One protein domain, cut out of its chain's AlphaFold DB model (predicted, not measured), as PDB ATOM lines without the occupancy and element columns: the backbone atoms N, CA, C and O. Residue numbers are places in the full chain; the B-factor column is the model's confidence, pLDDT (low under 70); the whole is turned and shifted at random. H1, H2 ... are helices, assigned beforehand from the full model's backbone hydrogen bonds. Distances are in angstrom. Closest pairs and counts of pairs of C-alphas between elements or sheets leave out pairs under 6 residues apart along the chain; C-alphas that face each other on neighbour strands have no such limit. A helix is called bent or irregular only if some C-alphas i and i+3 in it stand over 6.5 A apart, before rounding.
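Overview. This is residues 98 to 164 of the 194 residues of an uncharacterized protein of Ensete ventricosum (UniProt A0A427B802). Two straight helices of unequal length make an open V, with H1 as the short arm, H2 as the long arm and the link of residues 120 to 125 at the closed end. The chain folds back through this link, but the arms have no contact, and the space between them is empty. The printed part has 67 residues, with two named helices in the order H1, H2 and no named strand; the class is all helix. The whole is extended, with a radius of gyration of the C-alphas of 21.0 A and spans of 68 by 34 by 10 A, and H2 makes most of the longest one.

Along the chain. H1, residues 98 to 119, is 31.2 A from first to last C-alpha and begins at C-alpha 98, (-34.688, 42.723, 56.423). It ends at C-alpha 119, (-32.687, 71.586, 44.727). H2, residues 126 to 164, is 60.0 A long by the same measure and runs from C-alpha 126, (-28.226, 65.565, 28.584), to C-alpha 164, (-44.427, 7.783, 26.449). H2 is irregular, but only just: C-alphas 157 and 160 are 6.6 A apart.

Arrangement. H1 and H2 are apart, with no C-alpha of the one within 8 A of the other. The y coordinate of the C-alphas goes from 42.723 at Gly 98 to 71.586 at Ser 119 in H1, and from 65.565 at Glu 126 to 7.783 at Arg 164 in H2. The link of six residues between them is short. In H1 every O i to N i+4 pair is within hydrogen-bond range, and in H2 29 of 35 are.

Size, cuts and confidence. Residues 98 to 164 stand free: no C-alpha has another, 8 or more residues away along the chain, within 10 A. The two C-alphas farthest apart are those of Gly 121 and Arg 164, at 68.5 A. The printed part has no cut. Its mean pLDDT is 82.2, and the model's confidence is under 70 at residue 98, residues 123 to 130, residue 132 and residues 160 to 164.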
ATOM      1  N   GLY A  98     -35.479  41.662  57.049       69.12
ATOM      2  CA  GLY A  98     -34.688  42.723  56.423       69.12
ATOM      3  C   GLY A  98     -35.288  43.291  55.132       69.12
ATOM      4  O   GLY A  98     -35.112  44.475  54.845       69.12
ATOM      5  N   GLU A  99     -36.077  42.513  54.384       76.88
ATOM      6  CA  GLU A  99     -36.603  42.961  53.084       76.88
ATOM      7  C   GLU A  99     -37.553  44.159  53.188       76.88
ATOM      8  O   GLU A  99     -37.607  45.011  52.294       76.88
ATOM      9  N   LYS A 100     -38.353  44.225  54.258       81.31
ATOM     10  CA  LYS A 100     -39.330  45.307  54.435       81.31
ATOM     11  C   LYS A 100     -38.618  46.626  54.740       81.31
ATOM     12  O   LYS A 100     -38.994  47.665  54.197       81.31
ATOM     13  N   VAL A 101     -37.552  46.556  55.535       85.38
ATOM     14  CA  VAL A 101     -36.706  47.701  55.891       85.38
ATOM     15  C   VAL A 101     -35.898  48.166  54.681       85.38
ATOM     16  O   VAL A 101     -35.898  49.358  54.382       85.38
ATOM     17  N   GLN A 102     -35.316  47.244  53.910       84.88
ATOM     18  CA  GLN A 102     -34.626  47.580  52.660       84.88
ATOM     19  C   GLN A 102     -35.562  48.250  51.649       84.88
ATOM     20  O   GLN A 102     -35.210  49.271  51.062       84.88
ATOM     21  N   ARG A 103     -36.789  47.737  51.475       85.12
ATOM     22  CA  ARG A 103     -37.780  48.362  50.584       85.12
ATOM     23  C   ARG A 103     -38.158  49.771  51.029       85.12
ATOM     24  O   ARG A 103     -38.353  50.636  50.175       85.12
ATOM     25  N   MET A 104     -38.255  50.011  52.336       92.75
ATOM     26  CA  MET A 104     -38.501  51.349  52.870       92.75
ATOM     27  C   MET A 104     -37.312  52.276  52.601       92.75
ATOM     28  O   MET A 104     -37.502  53.351  52.038       92.75
ATOM     29  N   TYR A 105     -36.091  51.826  52.893       89.88
ATOM     30  CA  TYR A 105     -34.867  52.588  52.643       89.88
ATOM     31  C   TYR A 105     -34.689  52.945  51.166       89.88
ATOM     32  O   TYR A 105     -34.444  54.104  50.852       89.88
ATOM     33  N   ILE A 106     -34.897  51.998  50.246       91.69
ATOM     34  CA  ILE A 106     -34.811  52.250  48.798       91.69
ATOM     35  C   ILE A 106     -35.822  53.322  48.364       91.69
ATOM     36  O   ILE A 106     -35.502  54.172  47.534       91.69
ATOM     37  N   ARG A 107     -37.042  53.313  48.921       91.88
ATOM     38  CA  ARG A 107     -38.058  54.335  48.617       91.88
ATOM     39  C   ARG A 107     -37.649  55.706  49.144       91.88
ATOM     40  O   ARG A 107     -37.708  56.670  48.386       91.88
ATOM     41  N   VAL A 108     -37.208  55.781  50.399       93.81
ATOM     42  CA  VAL A 108     -36.781  57.037  51.034       93.81
ATOM     43  C   VAL A 108     -35.573  57.626  50.307       93.81
ATOM     44  O   VAL A 108     -35.609  58.791  49.921       93.81
ATOM     45  N   PHE A 109     -34.551  56.818  50.020       93.06
ATOM     46  CA  PHE A 109     -33.377  57.261  49.265       93.06
ATOM     47  C   PHE A 109     -33.737  57.756  47.870       93.06
ATOM     48  O   PHE A 109     -33.189  58.756  47.418       93.06
ATOM     49  N   ARG A 110     -34.679  57.100  47.186       92.31
ATOM     50  CA  ARG A 110     -35.107  57.532  45.853       92.31
ATOM     51  C   ARG A 110     -35.801  58.892  45.888       92.31
ATOM     52  O   ARG A 110     -35.549  59.706  45.007       92.31
ATOM     53  N   VAL A 111     -36.641  59.146  46.892       94.06
ATOM     54  CA  VAL A 111     -37.291  60.453  47.077       94.06
ATOM     55  C   VAL A 111     -36.260  61.523  47.432       94.06
ATOM     56  O   VAL A 111     -36.251  62.580  46.807       94.06
ATOM     57  N   LEU A 112     -35.355  61.231  48.370       95.56
ATOM     58  CA  LEU A 112     -34.305  62.162  48.787       95.56
ATOM     59  C   LEU A 112     -33.360  62.509  47.634       95.56
ATOM     60  O   LEU A 112     -33.012  63.671  47.460       95.56
ATOM     61  N   PHE A 113     -32.991  61.522  46.816       90.44
ATOM     62  CA  PHE A 113     -32.163  61.732  45.635       90.44
ATOM     63  C   PHE A 113     -32.846  62.672  44.637       90.44
ATOM     64  O   PHE A 113     -32.236  63.649  44.223       90.44
ATOM     65  N   ILE A 114     -34.126  62.435  44.316       90.00
ATOM     66  CA  ILE A 114     -34.896  63.302  43.407       90.00
ATOM     67  C   ILE A 114     -34.985  64.732  43.954       90.00
ATOM     68  O   ILE A 114     -34.784  65.685  43.203       90.00
ATOM     69  N   LEU A 115     -35.264  64.885  45.252       94.88
ATOM     70  CA  LEU A 115     -35.370  66.197  45.888       94.88
ATOM     71  C   LEU A 115     -34.026  66.938  45.884       94.88
ATOM     72  O   LEU A 115     -33.981  68.124  45.573       94.88
ATOM     73  N   CYS A 116     -32.936  66.221  46.159       92.69
ATOM     74  CA  CYS A 116     -31.581  66.754  46.095       92.69
ATOM     75  C   CYS A 116     -31.263  67.243  44.674       92.69
ATOM     76  O   CYS A 116     -30.916  68.410  44.498       92.69
ATOM     77  N   THR A 117     -31.514  66.419  43.647       84.75
ATOM     78  CA  THR A 117     -31.317  66.806  42.239       84.75
ATOM     79  C   THR A 117     -32.150  68.029  41.847       84.75
ATOM     80  O   THR A 117     -31.645  68.911  41.158       84.75
ATOM     81  N   ALA A 118     -33.399  68.123  42.312       87.19
ATOM     82  CA  ALA A 118     -34.253  69.281  42.050       87.19
ATOM     83  C   ALA A 118     -33.737  70.560  42.736       87.19
ATOM     84  O   ALA A 118     -33.805  71.638  42.150       87.19
ATOM     85  N   SER A 119     -33.196  70.444  43.954       93.56
ATOM     86  CA  SER A 119     -32.687  71.586  44.727       93.56
ATOM     87  C   SER A 119     -31.346  72.126  44.230       93.56
ATOM     88  O   SER A 119     -31.103  73.325  44.319       93.56
ATOM     89  N   SER A 120     -30.479  71.269  43.682       90.94
ATOM     90  CA  SER A 120     -29.127  71.675  43.283       90.94
ATOM     91  C   SER A 120     -29.085  72.491  41.990       90.94
ATOM     92  O   SER A 120     -28.004  72.907  41.589       90.94
ATOM     93  N   GLY A 121     -30.213  72.679  41.292       85.81
ATOM     94  CA  GLY A 121     -30.243  73.385  40.004       85.81
ATOM     95  C   GLY A 121     -29.392  72.720  38.912       85.81
ATOM     96  O   GLY A 121     -29.247  73.274  37.825       85.81
ATOM     97  N   LEU A 122     -28.852  71.526  39.182       72.69
ATOM     98  CA  LEU A 122     -28.198  70.668  38.208       72.69
ATOM     99  C   LEU A 122     -29.292  70.141  37.289       72.69
ATOM    100  O   LEU A 122     -29.848  69.060  37.498       72.69
ATOM    101  N   ALA A 123     -29.622  70.939  36.274       63.25
ATOM    102  CA  ALA A 123     -30.306  70.431  35.104       63.25
ATOM    103  C   ALA A 123     -29.540  69.169  34.674       63.25
ATOM    104  O   ALA A 123     -28.315  69.234  34.534       63.25
ATOM    105  N   PRO A 124     -30.206  68.007  34.562       60.88
ATOM    106  CA  PRO A 124     -29.526  66.772  34.222       60.88
ATOM    107  C   PRO A 124     -28.787  67.000  32.907       60.88
ATOM    108  O   PRO A 124     -29.426  67.242  31.883       60.88
ATOM    109  N   TYR A 125     -27.452  66.963  32.954       63.25
ATOM    110  CA  TYR A 125     -26.619  67.033  31.761       63.25
ATOM    111  C   TYR A 125     -27.159  65.995  30.773       63.25
ATOM    112  O   TYR A 125     -27.263  64.811  31.104       63.25
ATOM    113  N   GLU A 126     -27.548  66.424  29.570       66.31
ATOM    114  CA  GLU A 126     -28.226  65.565  28.584       66.31
ATOM    115  C   GLU A 126     -27.435  64.283  28.253       66.31
ATOM    116  O   GLU A 126     -28.021  63.264  27.878       66.31
ATOM    117  N   SER A 127     -26.121  64.302  28.498       64.81
ATOM    118  CA  SER A 127     -25.217  63.153  28.407       64.81
ATOM    119  C   SER A 127     -25.653  61.955  29.273       64.81
ATOM    120  O   SER A 127     -25.701  60.818  28.791       64.81
ATOM    121  N   ASP A 128     -26.093  62.181  30.516       57.44
ATOM    122  CA  ASP A 128     -26.441  61.087  31.438       57.44
ATOM    123  C   ASP A 128     -27.774  60.418  31.081       57.44
ATOM    124  O   ASP A 128     -27.987  59.220  31.322       57.44
ATOM    125  N   ARG A 129     -28.663  61.158  30.411       60.94
ATOM    126  CA  ARG A 129     -29.937  60.623  29.910       60.94
ATOM    127  C   ARG A 129     -29.702  59.552  28.841       60.94
ATOM    128  O   ARG A 129     -30.442  58.561  28.780       60.94
ATOM    129  N   TYR A 130     -28.648  59.695  28.037       66.44
ATOM    130  CA  TYR A 130     -28.291  58.720  27.006       66.44
ATOM    131  C   TYR A 130     -27.665  57.450  27.604       66.44
ATOM    132  O   TYR A 130     -28.001  56.331  27.203       66.44
ATOM    133  N   ILE A 131     -26.816  57.590  28.624       71.25
ATOM    134  CA  ILE A 131     -26.176  56.444  29.289       71.25
ATOM    135  C   ILE A 131     -27.218  55.612  30.048       71.25
ATOM    136  O   ILE A 131     -27.269  54.383  29.904       71.25
ATOM    137  N   TYR A 132     -28.113  56.264  30.794       69.50
ATOM    138  CA  TYR A 132     -29.109  55.564  31.605       69.50
ATOM    139  C   TYR A 132     -30.130  54.794  30.752       69.50
ATOM    140  O   TYR A 132     -30.455  53.634  31.035       69.50
ATOM    141  N   THR A 133     -30.596  55.391  29.652       75.88
ATOM    142  CA  THR A 133     -31.559  54.740  28.749       75.88
ATOM    143  C   THR A 133     -30.947  53.539  28.024       75.88
ATOM    144  O   THR A 133     -31.600  52.494  27.918       75.88
ATOM    145  N   ASN A 134     -29.679  53.618  27.609       75.88
ATOM    146  CA  ASN A 134     -28.965  52.480  27.026       75.88
ATOM    147  C   ASN A 134     -28.755  51.350  28.042       75.88
ATOM    148  O   ASN A 134     -28.950  50.174  27.713       75.88
ATOM    149  N   HIS A 135     -28.452  51.683  29.299       75.12
ATOM    150  CA  HIS A 135     -28.273  50.686  30.352       75.12
ATOM    151  C   HIS A 135     -29.587  49.959  30.706       75.12
ATOM    152  O   HIS A 135     -29.580  48.741  30.938       75.12
ATOM    153  N   ILE A 136     -30.725  50.666  30.688       79.44
ATOM    154  CA  ILE A 136     -32.060  50.068  30.858       79.44
ATOM    155  C   ILE A 136     -32.410  49.162  29.675       79.44
ATOM    156  O   ILE A 136     -32.821  48.017  29.884       79.44
ATOM    157  N   LYS A 137     -32.214  49.631  28.434       84.75
ATOM    158  CA  LYS A 137     -32.478  48.830  27.225       84.75
ATOM    159  C   LYS A 137     -31.650  47.541  27.219       84.75
ATOM    160  O   LYS A 137     -32.187  46.465  26.947       84.75
ATOM    161  N   LYS A 138     -30.373  47.617  27.611       84.50
ATOM    162  CA  LYS A 138     -29.477  46.455  27.720       84.50
ATOM    163  C   LYS A 138     -29.939  45.467  28.801       84.50
ATOM    164  O   LYS A 138     -29.961  44.263  28.543       84.50
ATOM    165  N   LYS A 139     -30.378  45.950  29.974       82.88
ATOM    166  CA  LYS A 139     -30.961  45.090  31.028       82.88
ATOM    167  C   LYS A 139     -32.255  44.412  30.570       82.88
ATOM    168  O   LYS A 139     -32.411  43.213  30.794       82.88
ATOM    169  N   LYS A 140     -33.148  45.134  29.883       88.19
ATOM    170  CA  LYS A 140     -34.404  44.571  29.360       88.19
ATOM    171  C   LYS A 140     -34.136  43.430  28.372       88.19
ATOM    172  O   LYS A 140     -34.687  42.349  28.547       88.19
ATOM    173  N   LYS A 141     -33.209  43.626  27.425       86.44
ATOM    174  CA  LYS A 141     -32.817  42.591  26.450       86.44
ATOM    175  C   LYS A 141     -32.222  41.346  27.123       86.44
ATOM    176  O   LYS A 141     -32.519  40.227  26.712       86.44
ATOM    177  N   ARG A 142     -31.423  41.524  28.183       84.31
ATOM    178  CA  ARG A 142     -30.853  40.403  28.954       84.31
ATOM    179  C   ARG A 142     -31.939  39.608  29.685       84.31
ATOM    180  O   ARG A 142     -31.941  38.385  29.608       84.31
ATOM    181  N   ASN A 143     -32.887  40.294  30.325       84.88
ATOM    182  CA  ASN A 143     -33.994  39.646  31.035       84.88
ATOM    183  C   ASN A 143     -34.943  38.906  30.085       84.88
ATOM    184  O   ASN A 143     -35.430  37.829  30.417       84.88
ATOM    185  N   GLU A 144     -35.172  39.445  28.891       90.44
ATOM    186  CA  GLU A 144     -36.005  38.802  27.876       90.44
ATOM    187  C   GLU A 144     -35.354  37.527  27.322       90.44
ATOM    188  O   GLU A 144     -36.031  36.516  27.148       90.44
ATOM    189  N   GLY A 145     -34.028  37.524  27.151       90.56
ATOM    190  CA  GLY A 145     -33.272  36.313  26.815       90.56
ATOM    191  C   GLY A 145     -33.339  35.242  27.909       90.56
ATOM    192  O   GLY A 145     -33.551  34.069  27.607       90.56
ATOM    193  N   VAL A 146     -33.222  35.636  29.183       89.75
ATOM    194  CA  VAL A 146     -33.354  34.709  30.324       89.75
ATOM    195  C   VAL A 146     -34.762  34.117  30.393       89.75
ATOM    196  O   VAL A 146     -34.905  32.912  30.590       89.75
ATOM    197  N   ARG A 147     -35.798  34.935  30.173       89.38
ATOM    198  CA  ARG A 147     -37.188  34.472  30.146       89.38
ATOM    199  C   ARG A 147     -37.426  33.464  29.021       89.38
ATOM    200  O   ARG A 147     -37.919  32.378  29.301       89.38
ATOM    201  N   LYS A 148     -37.001  33.774  27.791       92.50
ATOM    202  CA  LYS A 148     -37.120  32.845  26.653       92.50
ATOM    203  C   LYS A 148     -36.362  31.542  26.891       92.50
ATOM    204  O   LYS A 148     -36.866  30.477  26.563       92.50
ATOM    205  N   LYS A 149     -35.174  31.600  27.504       92.88
ATOM    206  CA  LYS A 149     -34.412  30.394  27.856       92.88
ATOM    207  C   LYS A 149     -35.161  29.525  28.872       92.88
ATOM    208  O   LYS A 149     -35.153  28.309  28.732       92.88
ATOM    209  N   ARG A 150     -35.828  30.138  29.856       92.88
ATOM    210  CA  ARG A 150     -36.657  29.418  30.834       92.88
ATOM    211  C   ARG A 150     -37.890  28.789  30.179       92.88
ATOM    212  O   ARG A 150     -38.152  27.628  30.449       92.88
ATOM    213  N   GLU A 151     -38.569  29.504  29.281       93.88
ATOM    214  CA  GLU A 151     -39.714  28.976  28.516       93.88
ATOM    215  C   GLU A 151     -39.302  27.791  27.620       93.88
ATOM    216  O   GLU A 151     -40.002  26.786  27.560       93.88
ATOM    217  N   VAL A 152     -38.134  27.859  26.968       95.50
ATOM    218  CA  VAL A 152     -37.599  26.736  26.173       95.50
ATOM    219  C   VAL A 152     -37.253  25.535  27.054       95.50
ATOM    220  O   VAL A 152     -37.565  24.406  26.683       95.50
ATOM    221  N   GLU A 153     -36.633  25.755  28.215       94.75
ATOM    222  CA  GLU A 153     -36.302  24.671  29.145       94.75
ATOM    223  C   GLU A 153     -37.568  24.019  29.724       94.75
ATOM    224  O   GLU A 153     -37.640  22.799  29.836       94.75
ATOM    225  N   GLU A 154     -38.600  24.814  30.010       93.12
ATOM    226  CA  GLU A 154     -39.904  24.346  30.490       93.12
ATOM    227  C   GLU A 154     -40.666  23.558  29.411       93.12
ATOM    228  O   GLU A 154     -41.265  22.524  29.689       93.12
ATOM    229  N   LEU A 155     -40.573  23.958  28.139       92.44
ATOM    230  CA  LEU A 155     -41.077  23.137  27.033       92.44
ATOM    231  C   LEU A 155     -40.275  21.838  26.881       92.44
ATOM    232  O   LEU A 155     -40.849  20.784  26.602       92.44
ATOM    233  N   ARG A 156     -38.956  21.878  27.102       91.81
ATOM    234  CA  ARG A 156     -38.088  20.698  27.012       91.81
ATOM    235  C   ARG A 156     -38.412  19.652  28.073       91.81
ATOM    236  O   ARG A 156     -38.326  18.463  27.773       91.81
ATOM    237  N   THR A 157     -38.815  20.063  29.274       89.75
ATOM    238  CA  THR A 157     -39.244  19.138  30.337       89.75
ATOM    239  C   THR A 157     -40.637  18.551  30.100       89.75
ATOM    240  O   THR A 157     -40.932  17.480  30.628       89.75
ATOM    241  N   LEU A 158     -41.479  19.183  29.273       83.38
ATOM    242  CA  LEU A 158     -42.821  18.688  28.936       83.38
ATOM    243  C   LEU A 158     -42.830  17.645  27.800       83.38
ATOM    244  O   LEU A 158     -43.703  16.776  27.765       83.38
ATOM    245  N   ILE A 159     -41.850  17.679  26.892       78.94
ATOM    246  CA  ILE A 159     -41.762  16.772  25.727       78.94
ATOM    247  C   ILE A 159     -41.625  15.268  26.086       78.94
ATOM    248  O   ILE A 159     -42.275  14.450  25.427       78.94
ATOM    249  N   PRO A 160     -40.861  14.840  27.115       68.12
ATOM    250  CA  PRO A 160     -40.703  13.420  27.452       68.12
ATOM    251  C   PRO A 160     -42.017  12.722  27.830       68.12
ATOM    252  O   PRO A 160     -42.168  11.520  27.600       68.12
ATOM    253  N   SER A 161     -42.988  13.468  28.361       62.19
ATOM    254  CA  SER A 161     -44.300  12.935  28.741       62.19
ATOM    255  C   SER A 161     -45.159  12.585  27.526       62.19
ATOM    256  O   SER A 161     -45.918  11.617  27.564       62.19
ATOM    257  N   PHE A 162     -44.994  13.307  26.414       59.34
ATOM    258  CA  PHE A 162     -45.764  13.063  25.193       59.34
ATOM    259  C   PHE A 162     -45.279  11.819  24.439       59.34
ATOM    260  O   PHE A 162     -46.074  11.069  23.875       59.34
ATOM    261  N   HIS A 163     -43.973  11.536  24.487       59.59
ATOM    262  CA  HIS A 163     -43.414  10.386  23.776       59.59
ATOM    263  C   HIS A 163     -43.697   9.033  24.442       59.59
ATOM    264  O   HIS A 163     -43.565   7.999  23.784       59.59
ATOM    265  N   ARG A 164     -44.123   9.020  25.713       58.34
ATOM    266  CA  ARG A 164     -44.427   7.783  26.449       58.34
ATOM    267  C   ARG A 164     -45.868   7.294  26.288       58.34
ATOM    268  O   ARG A 164     -46.106   6.111  26.491       58.34
TER     269      ARG A 164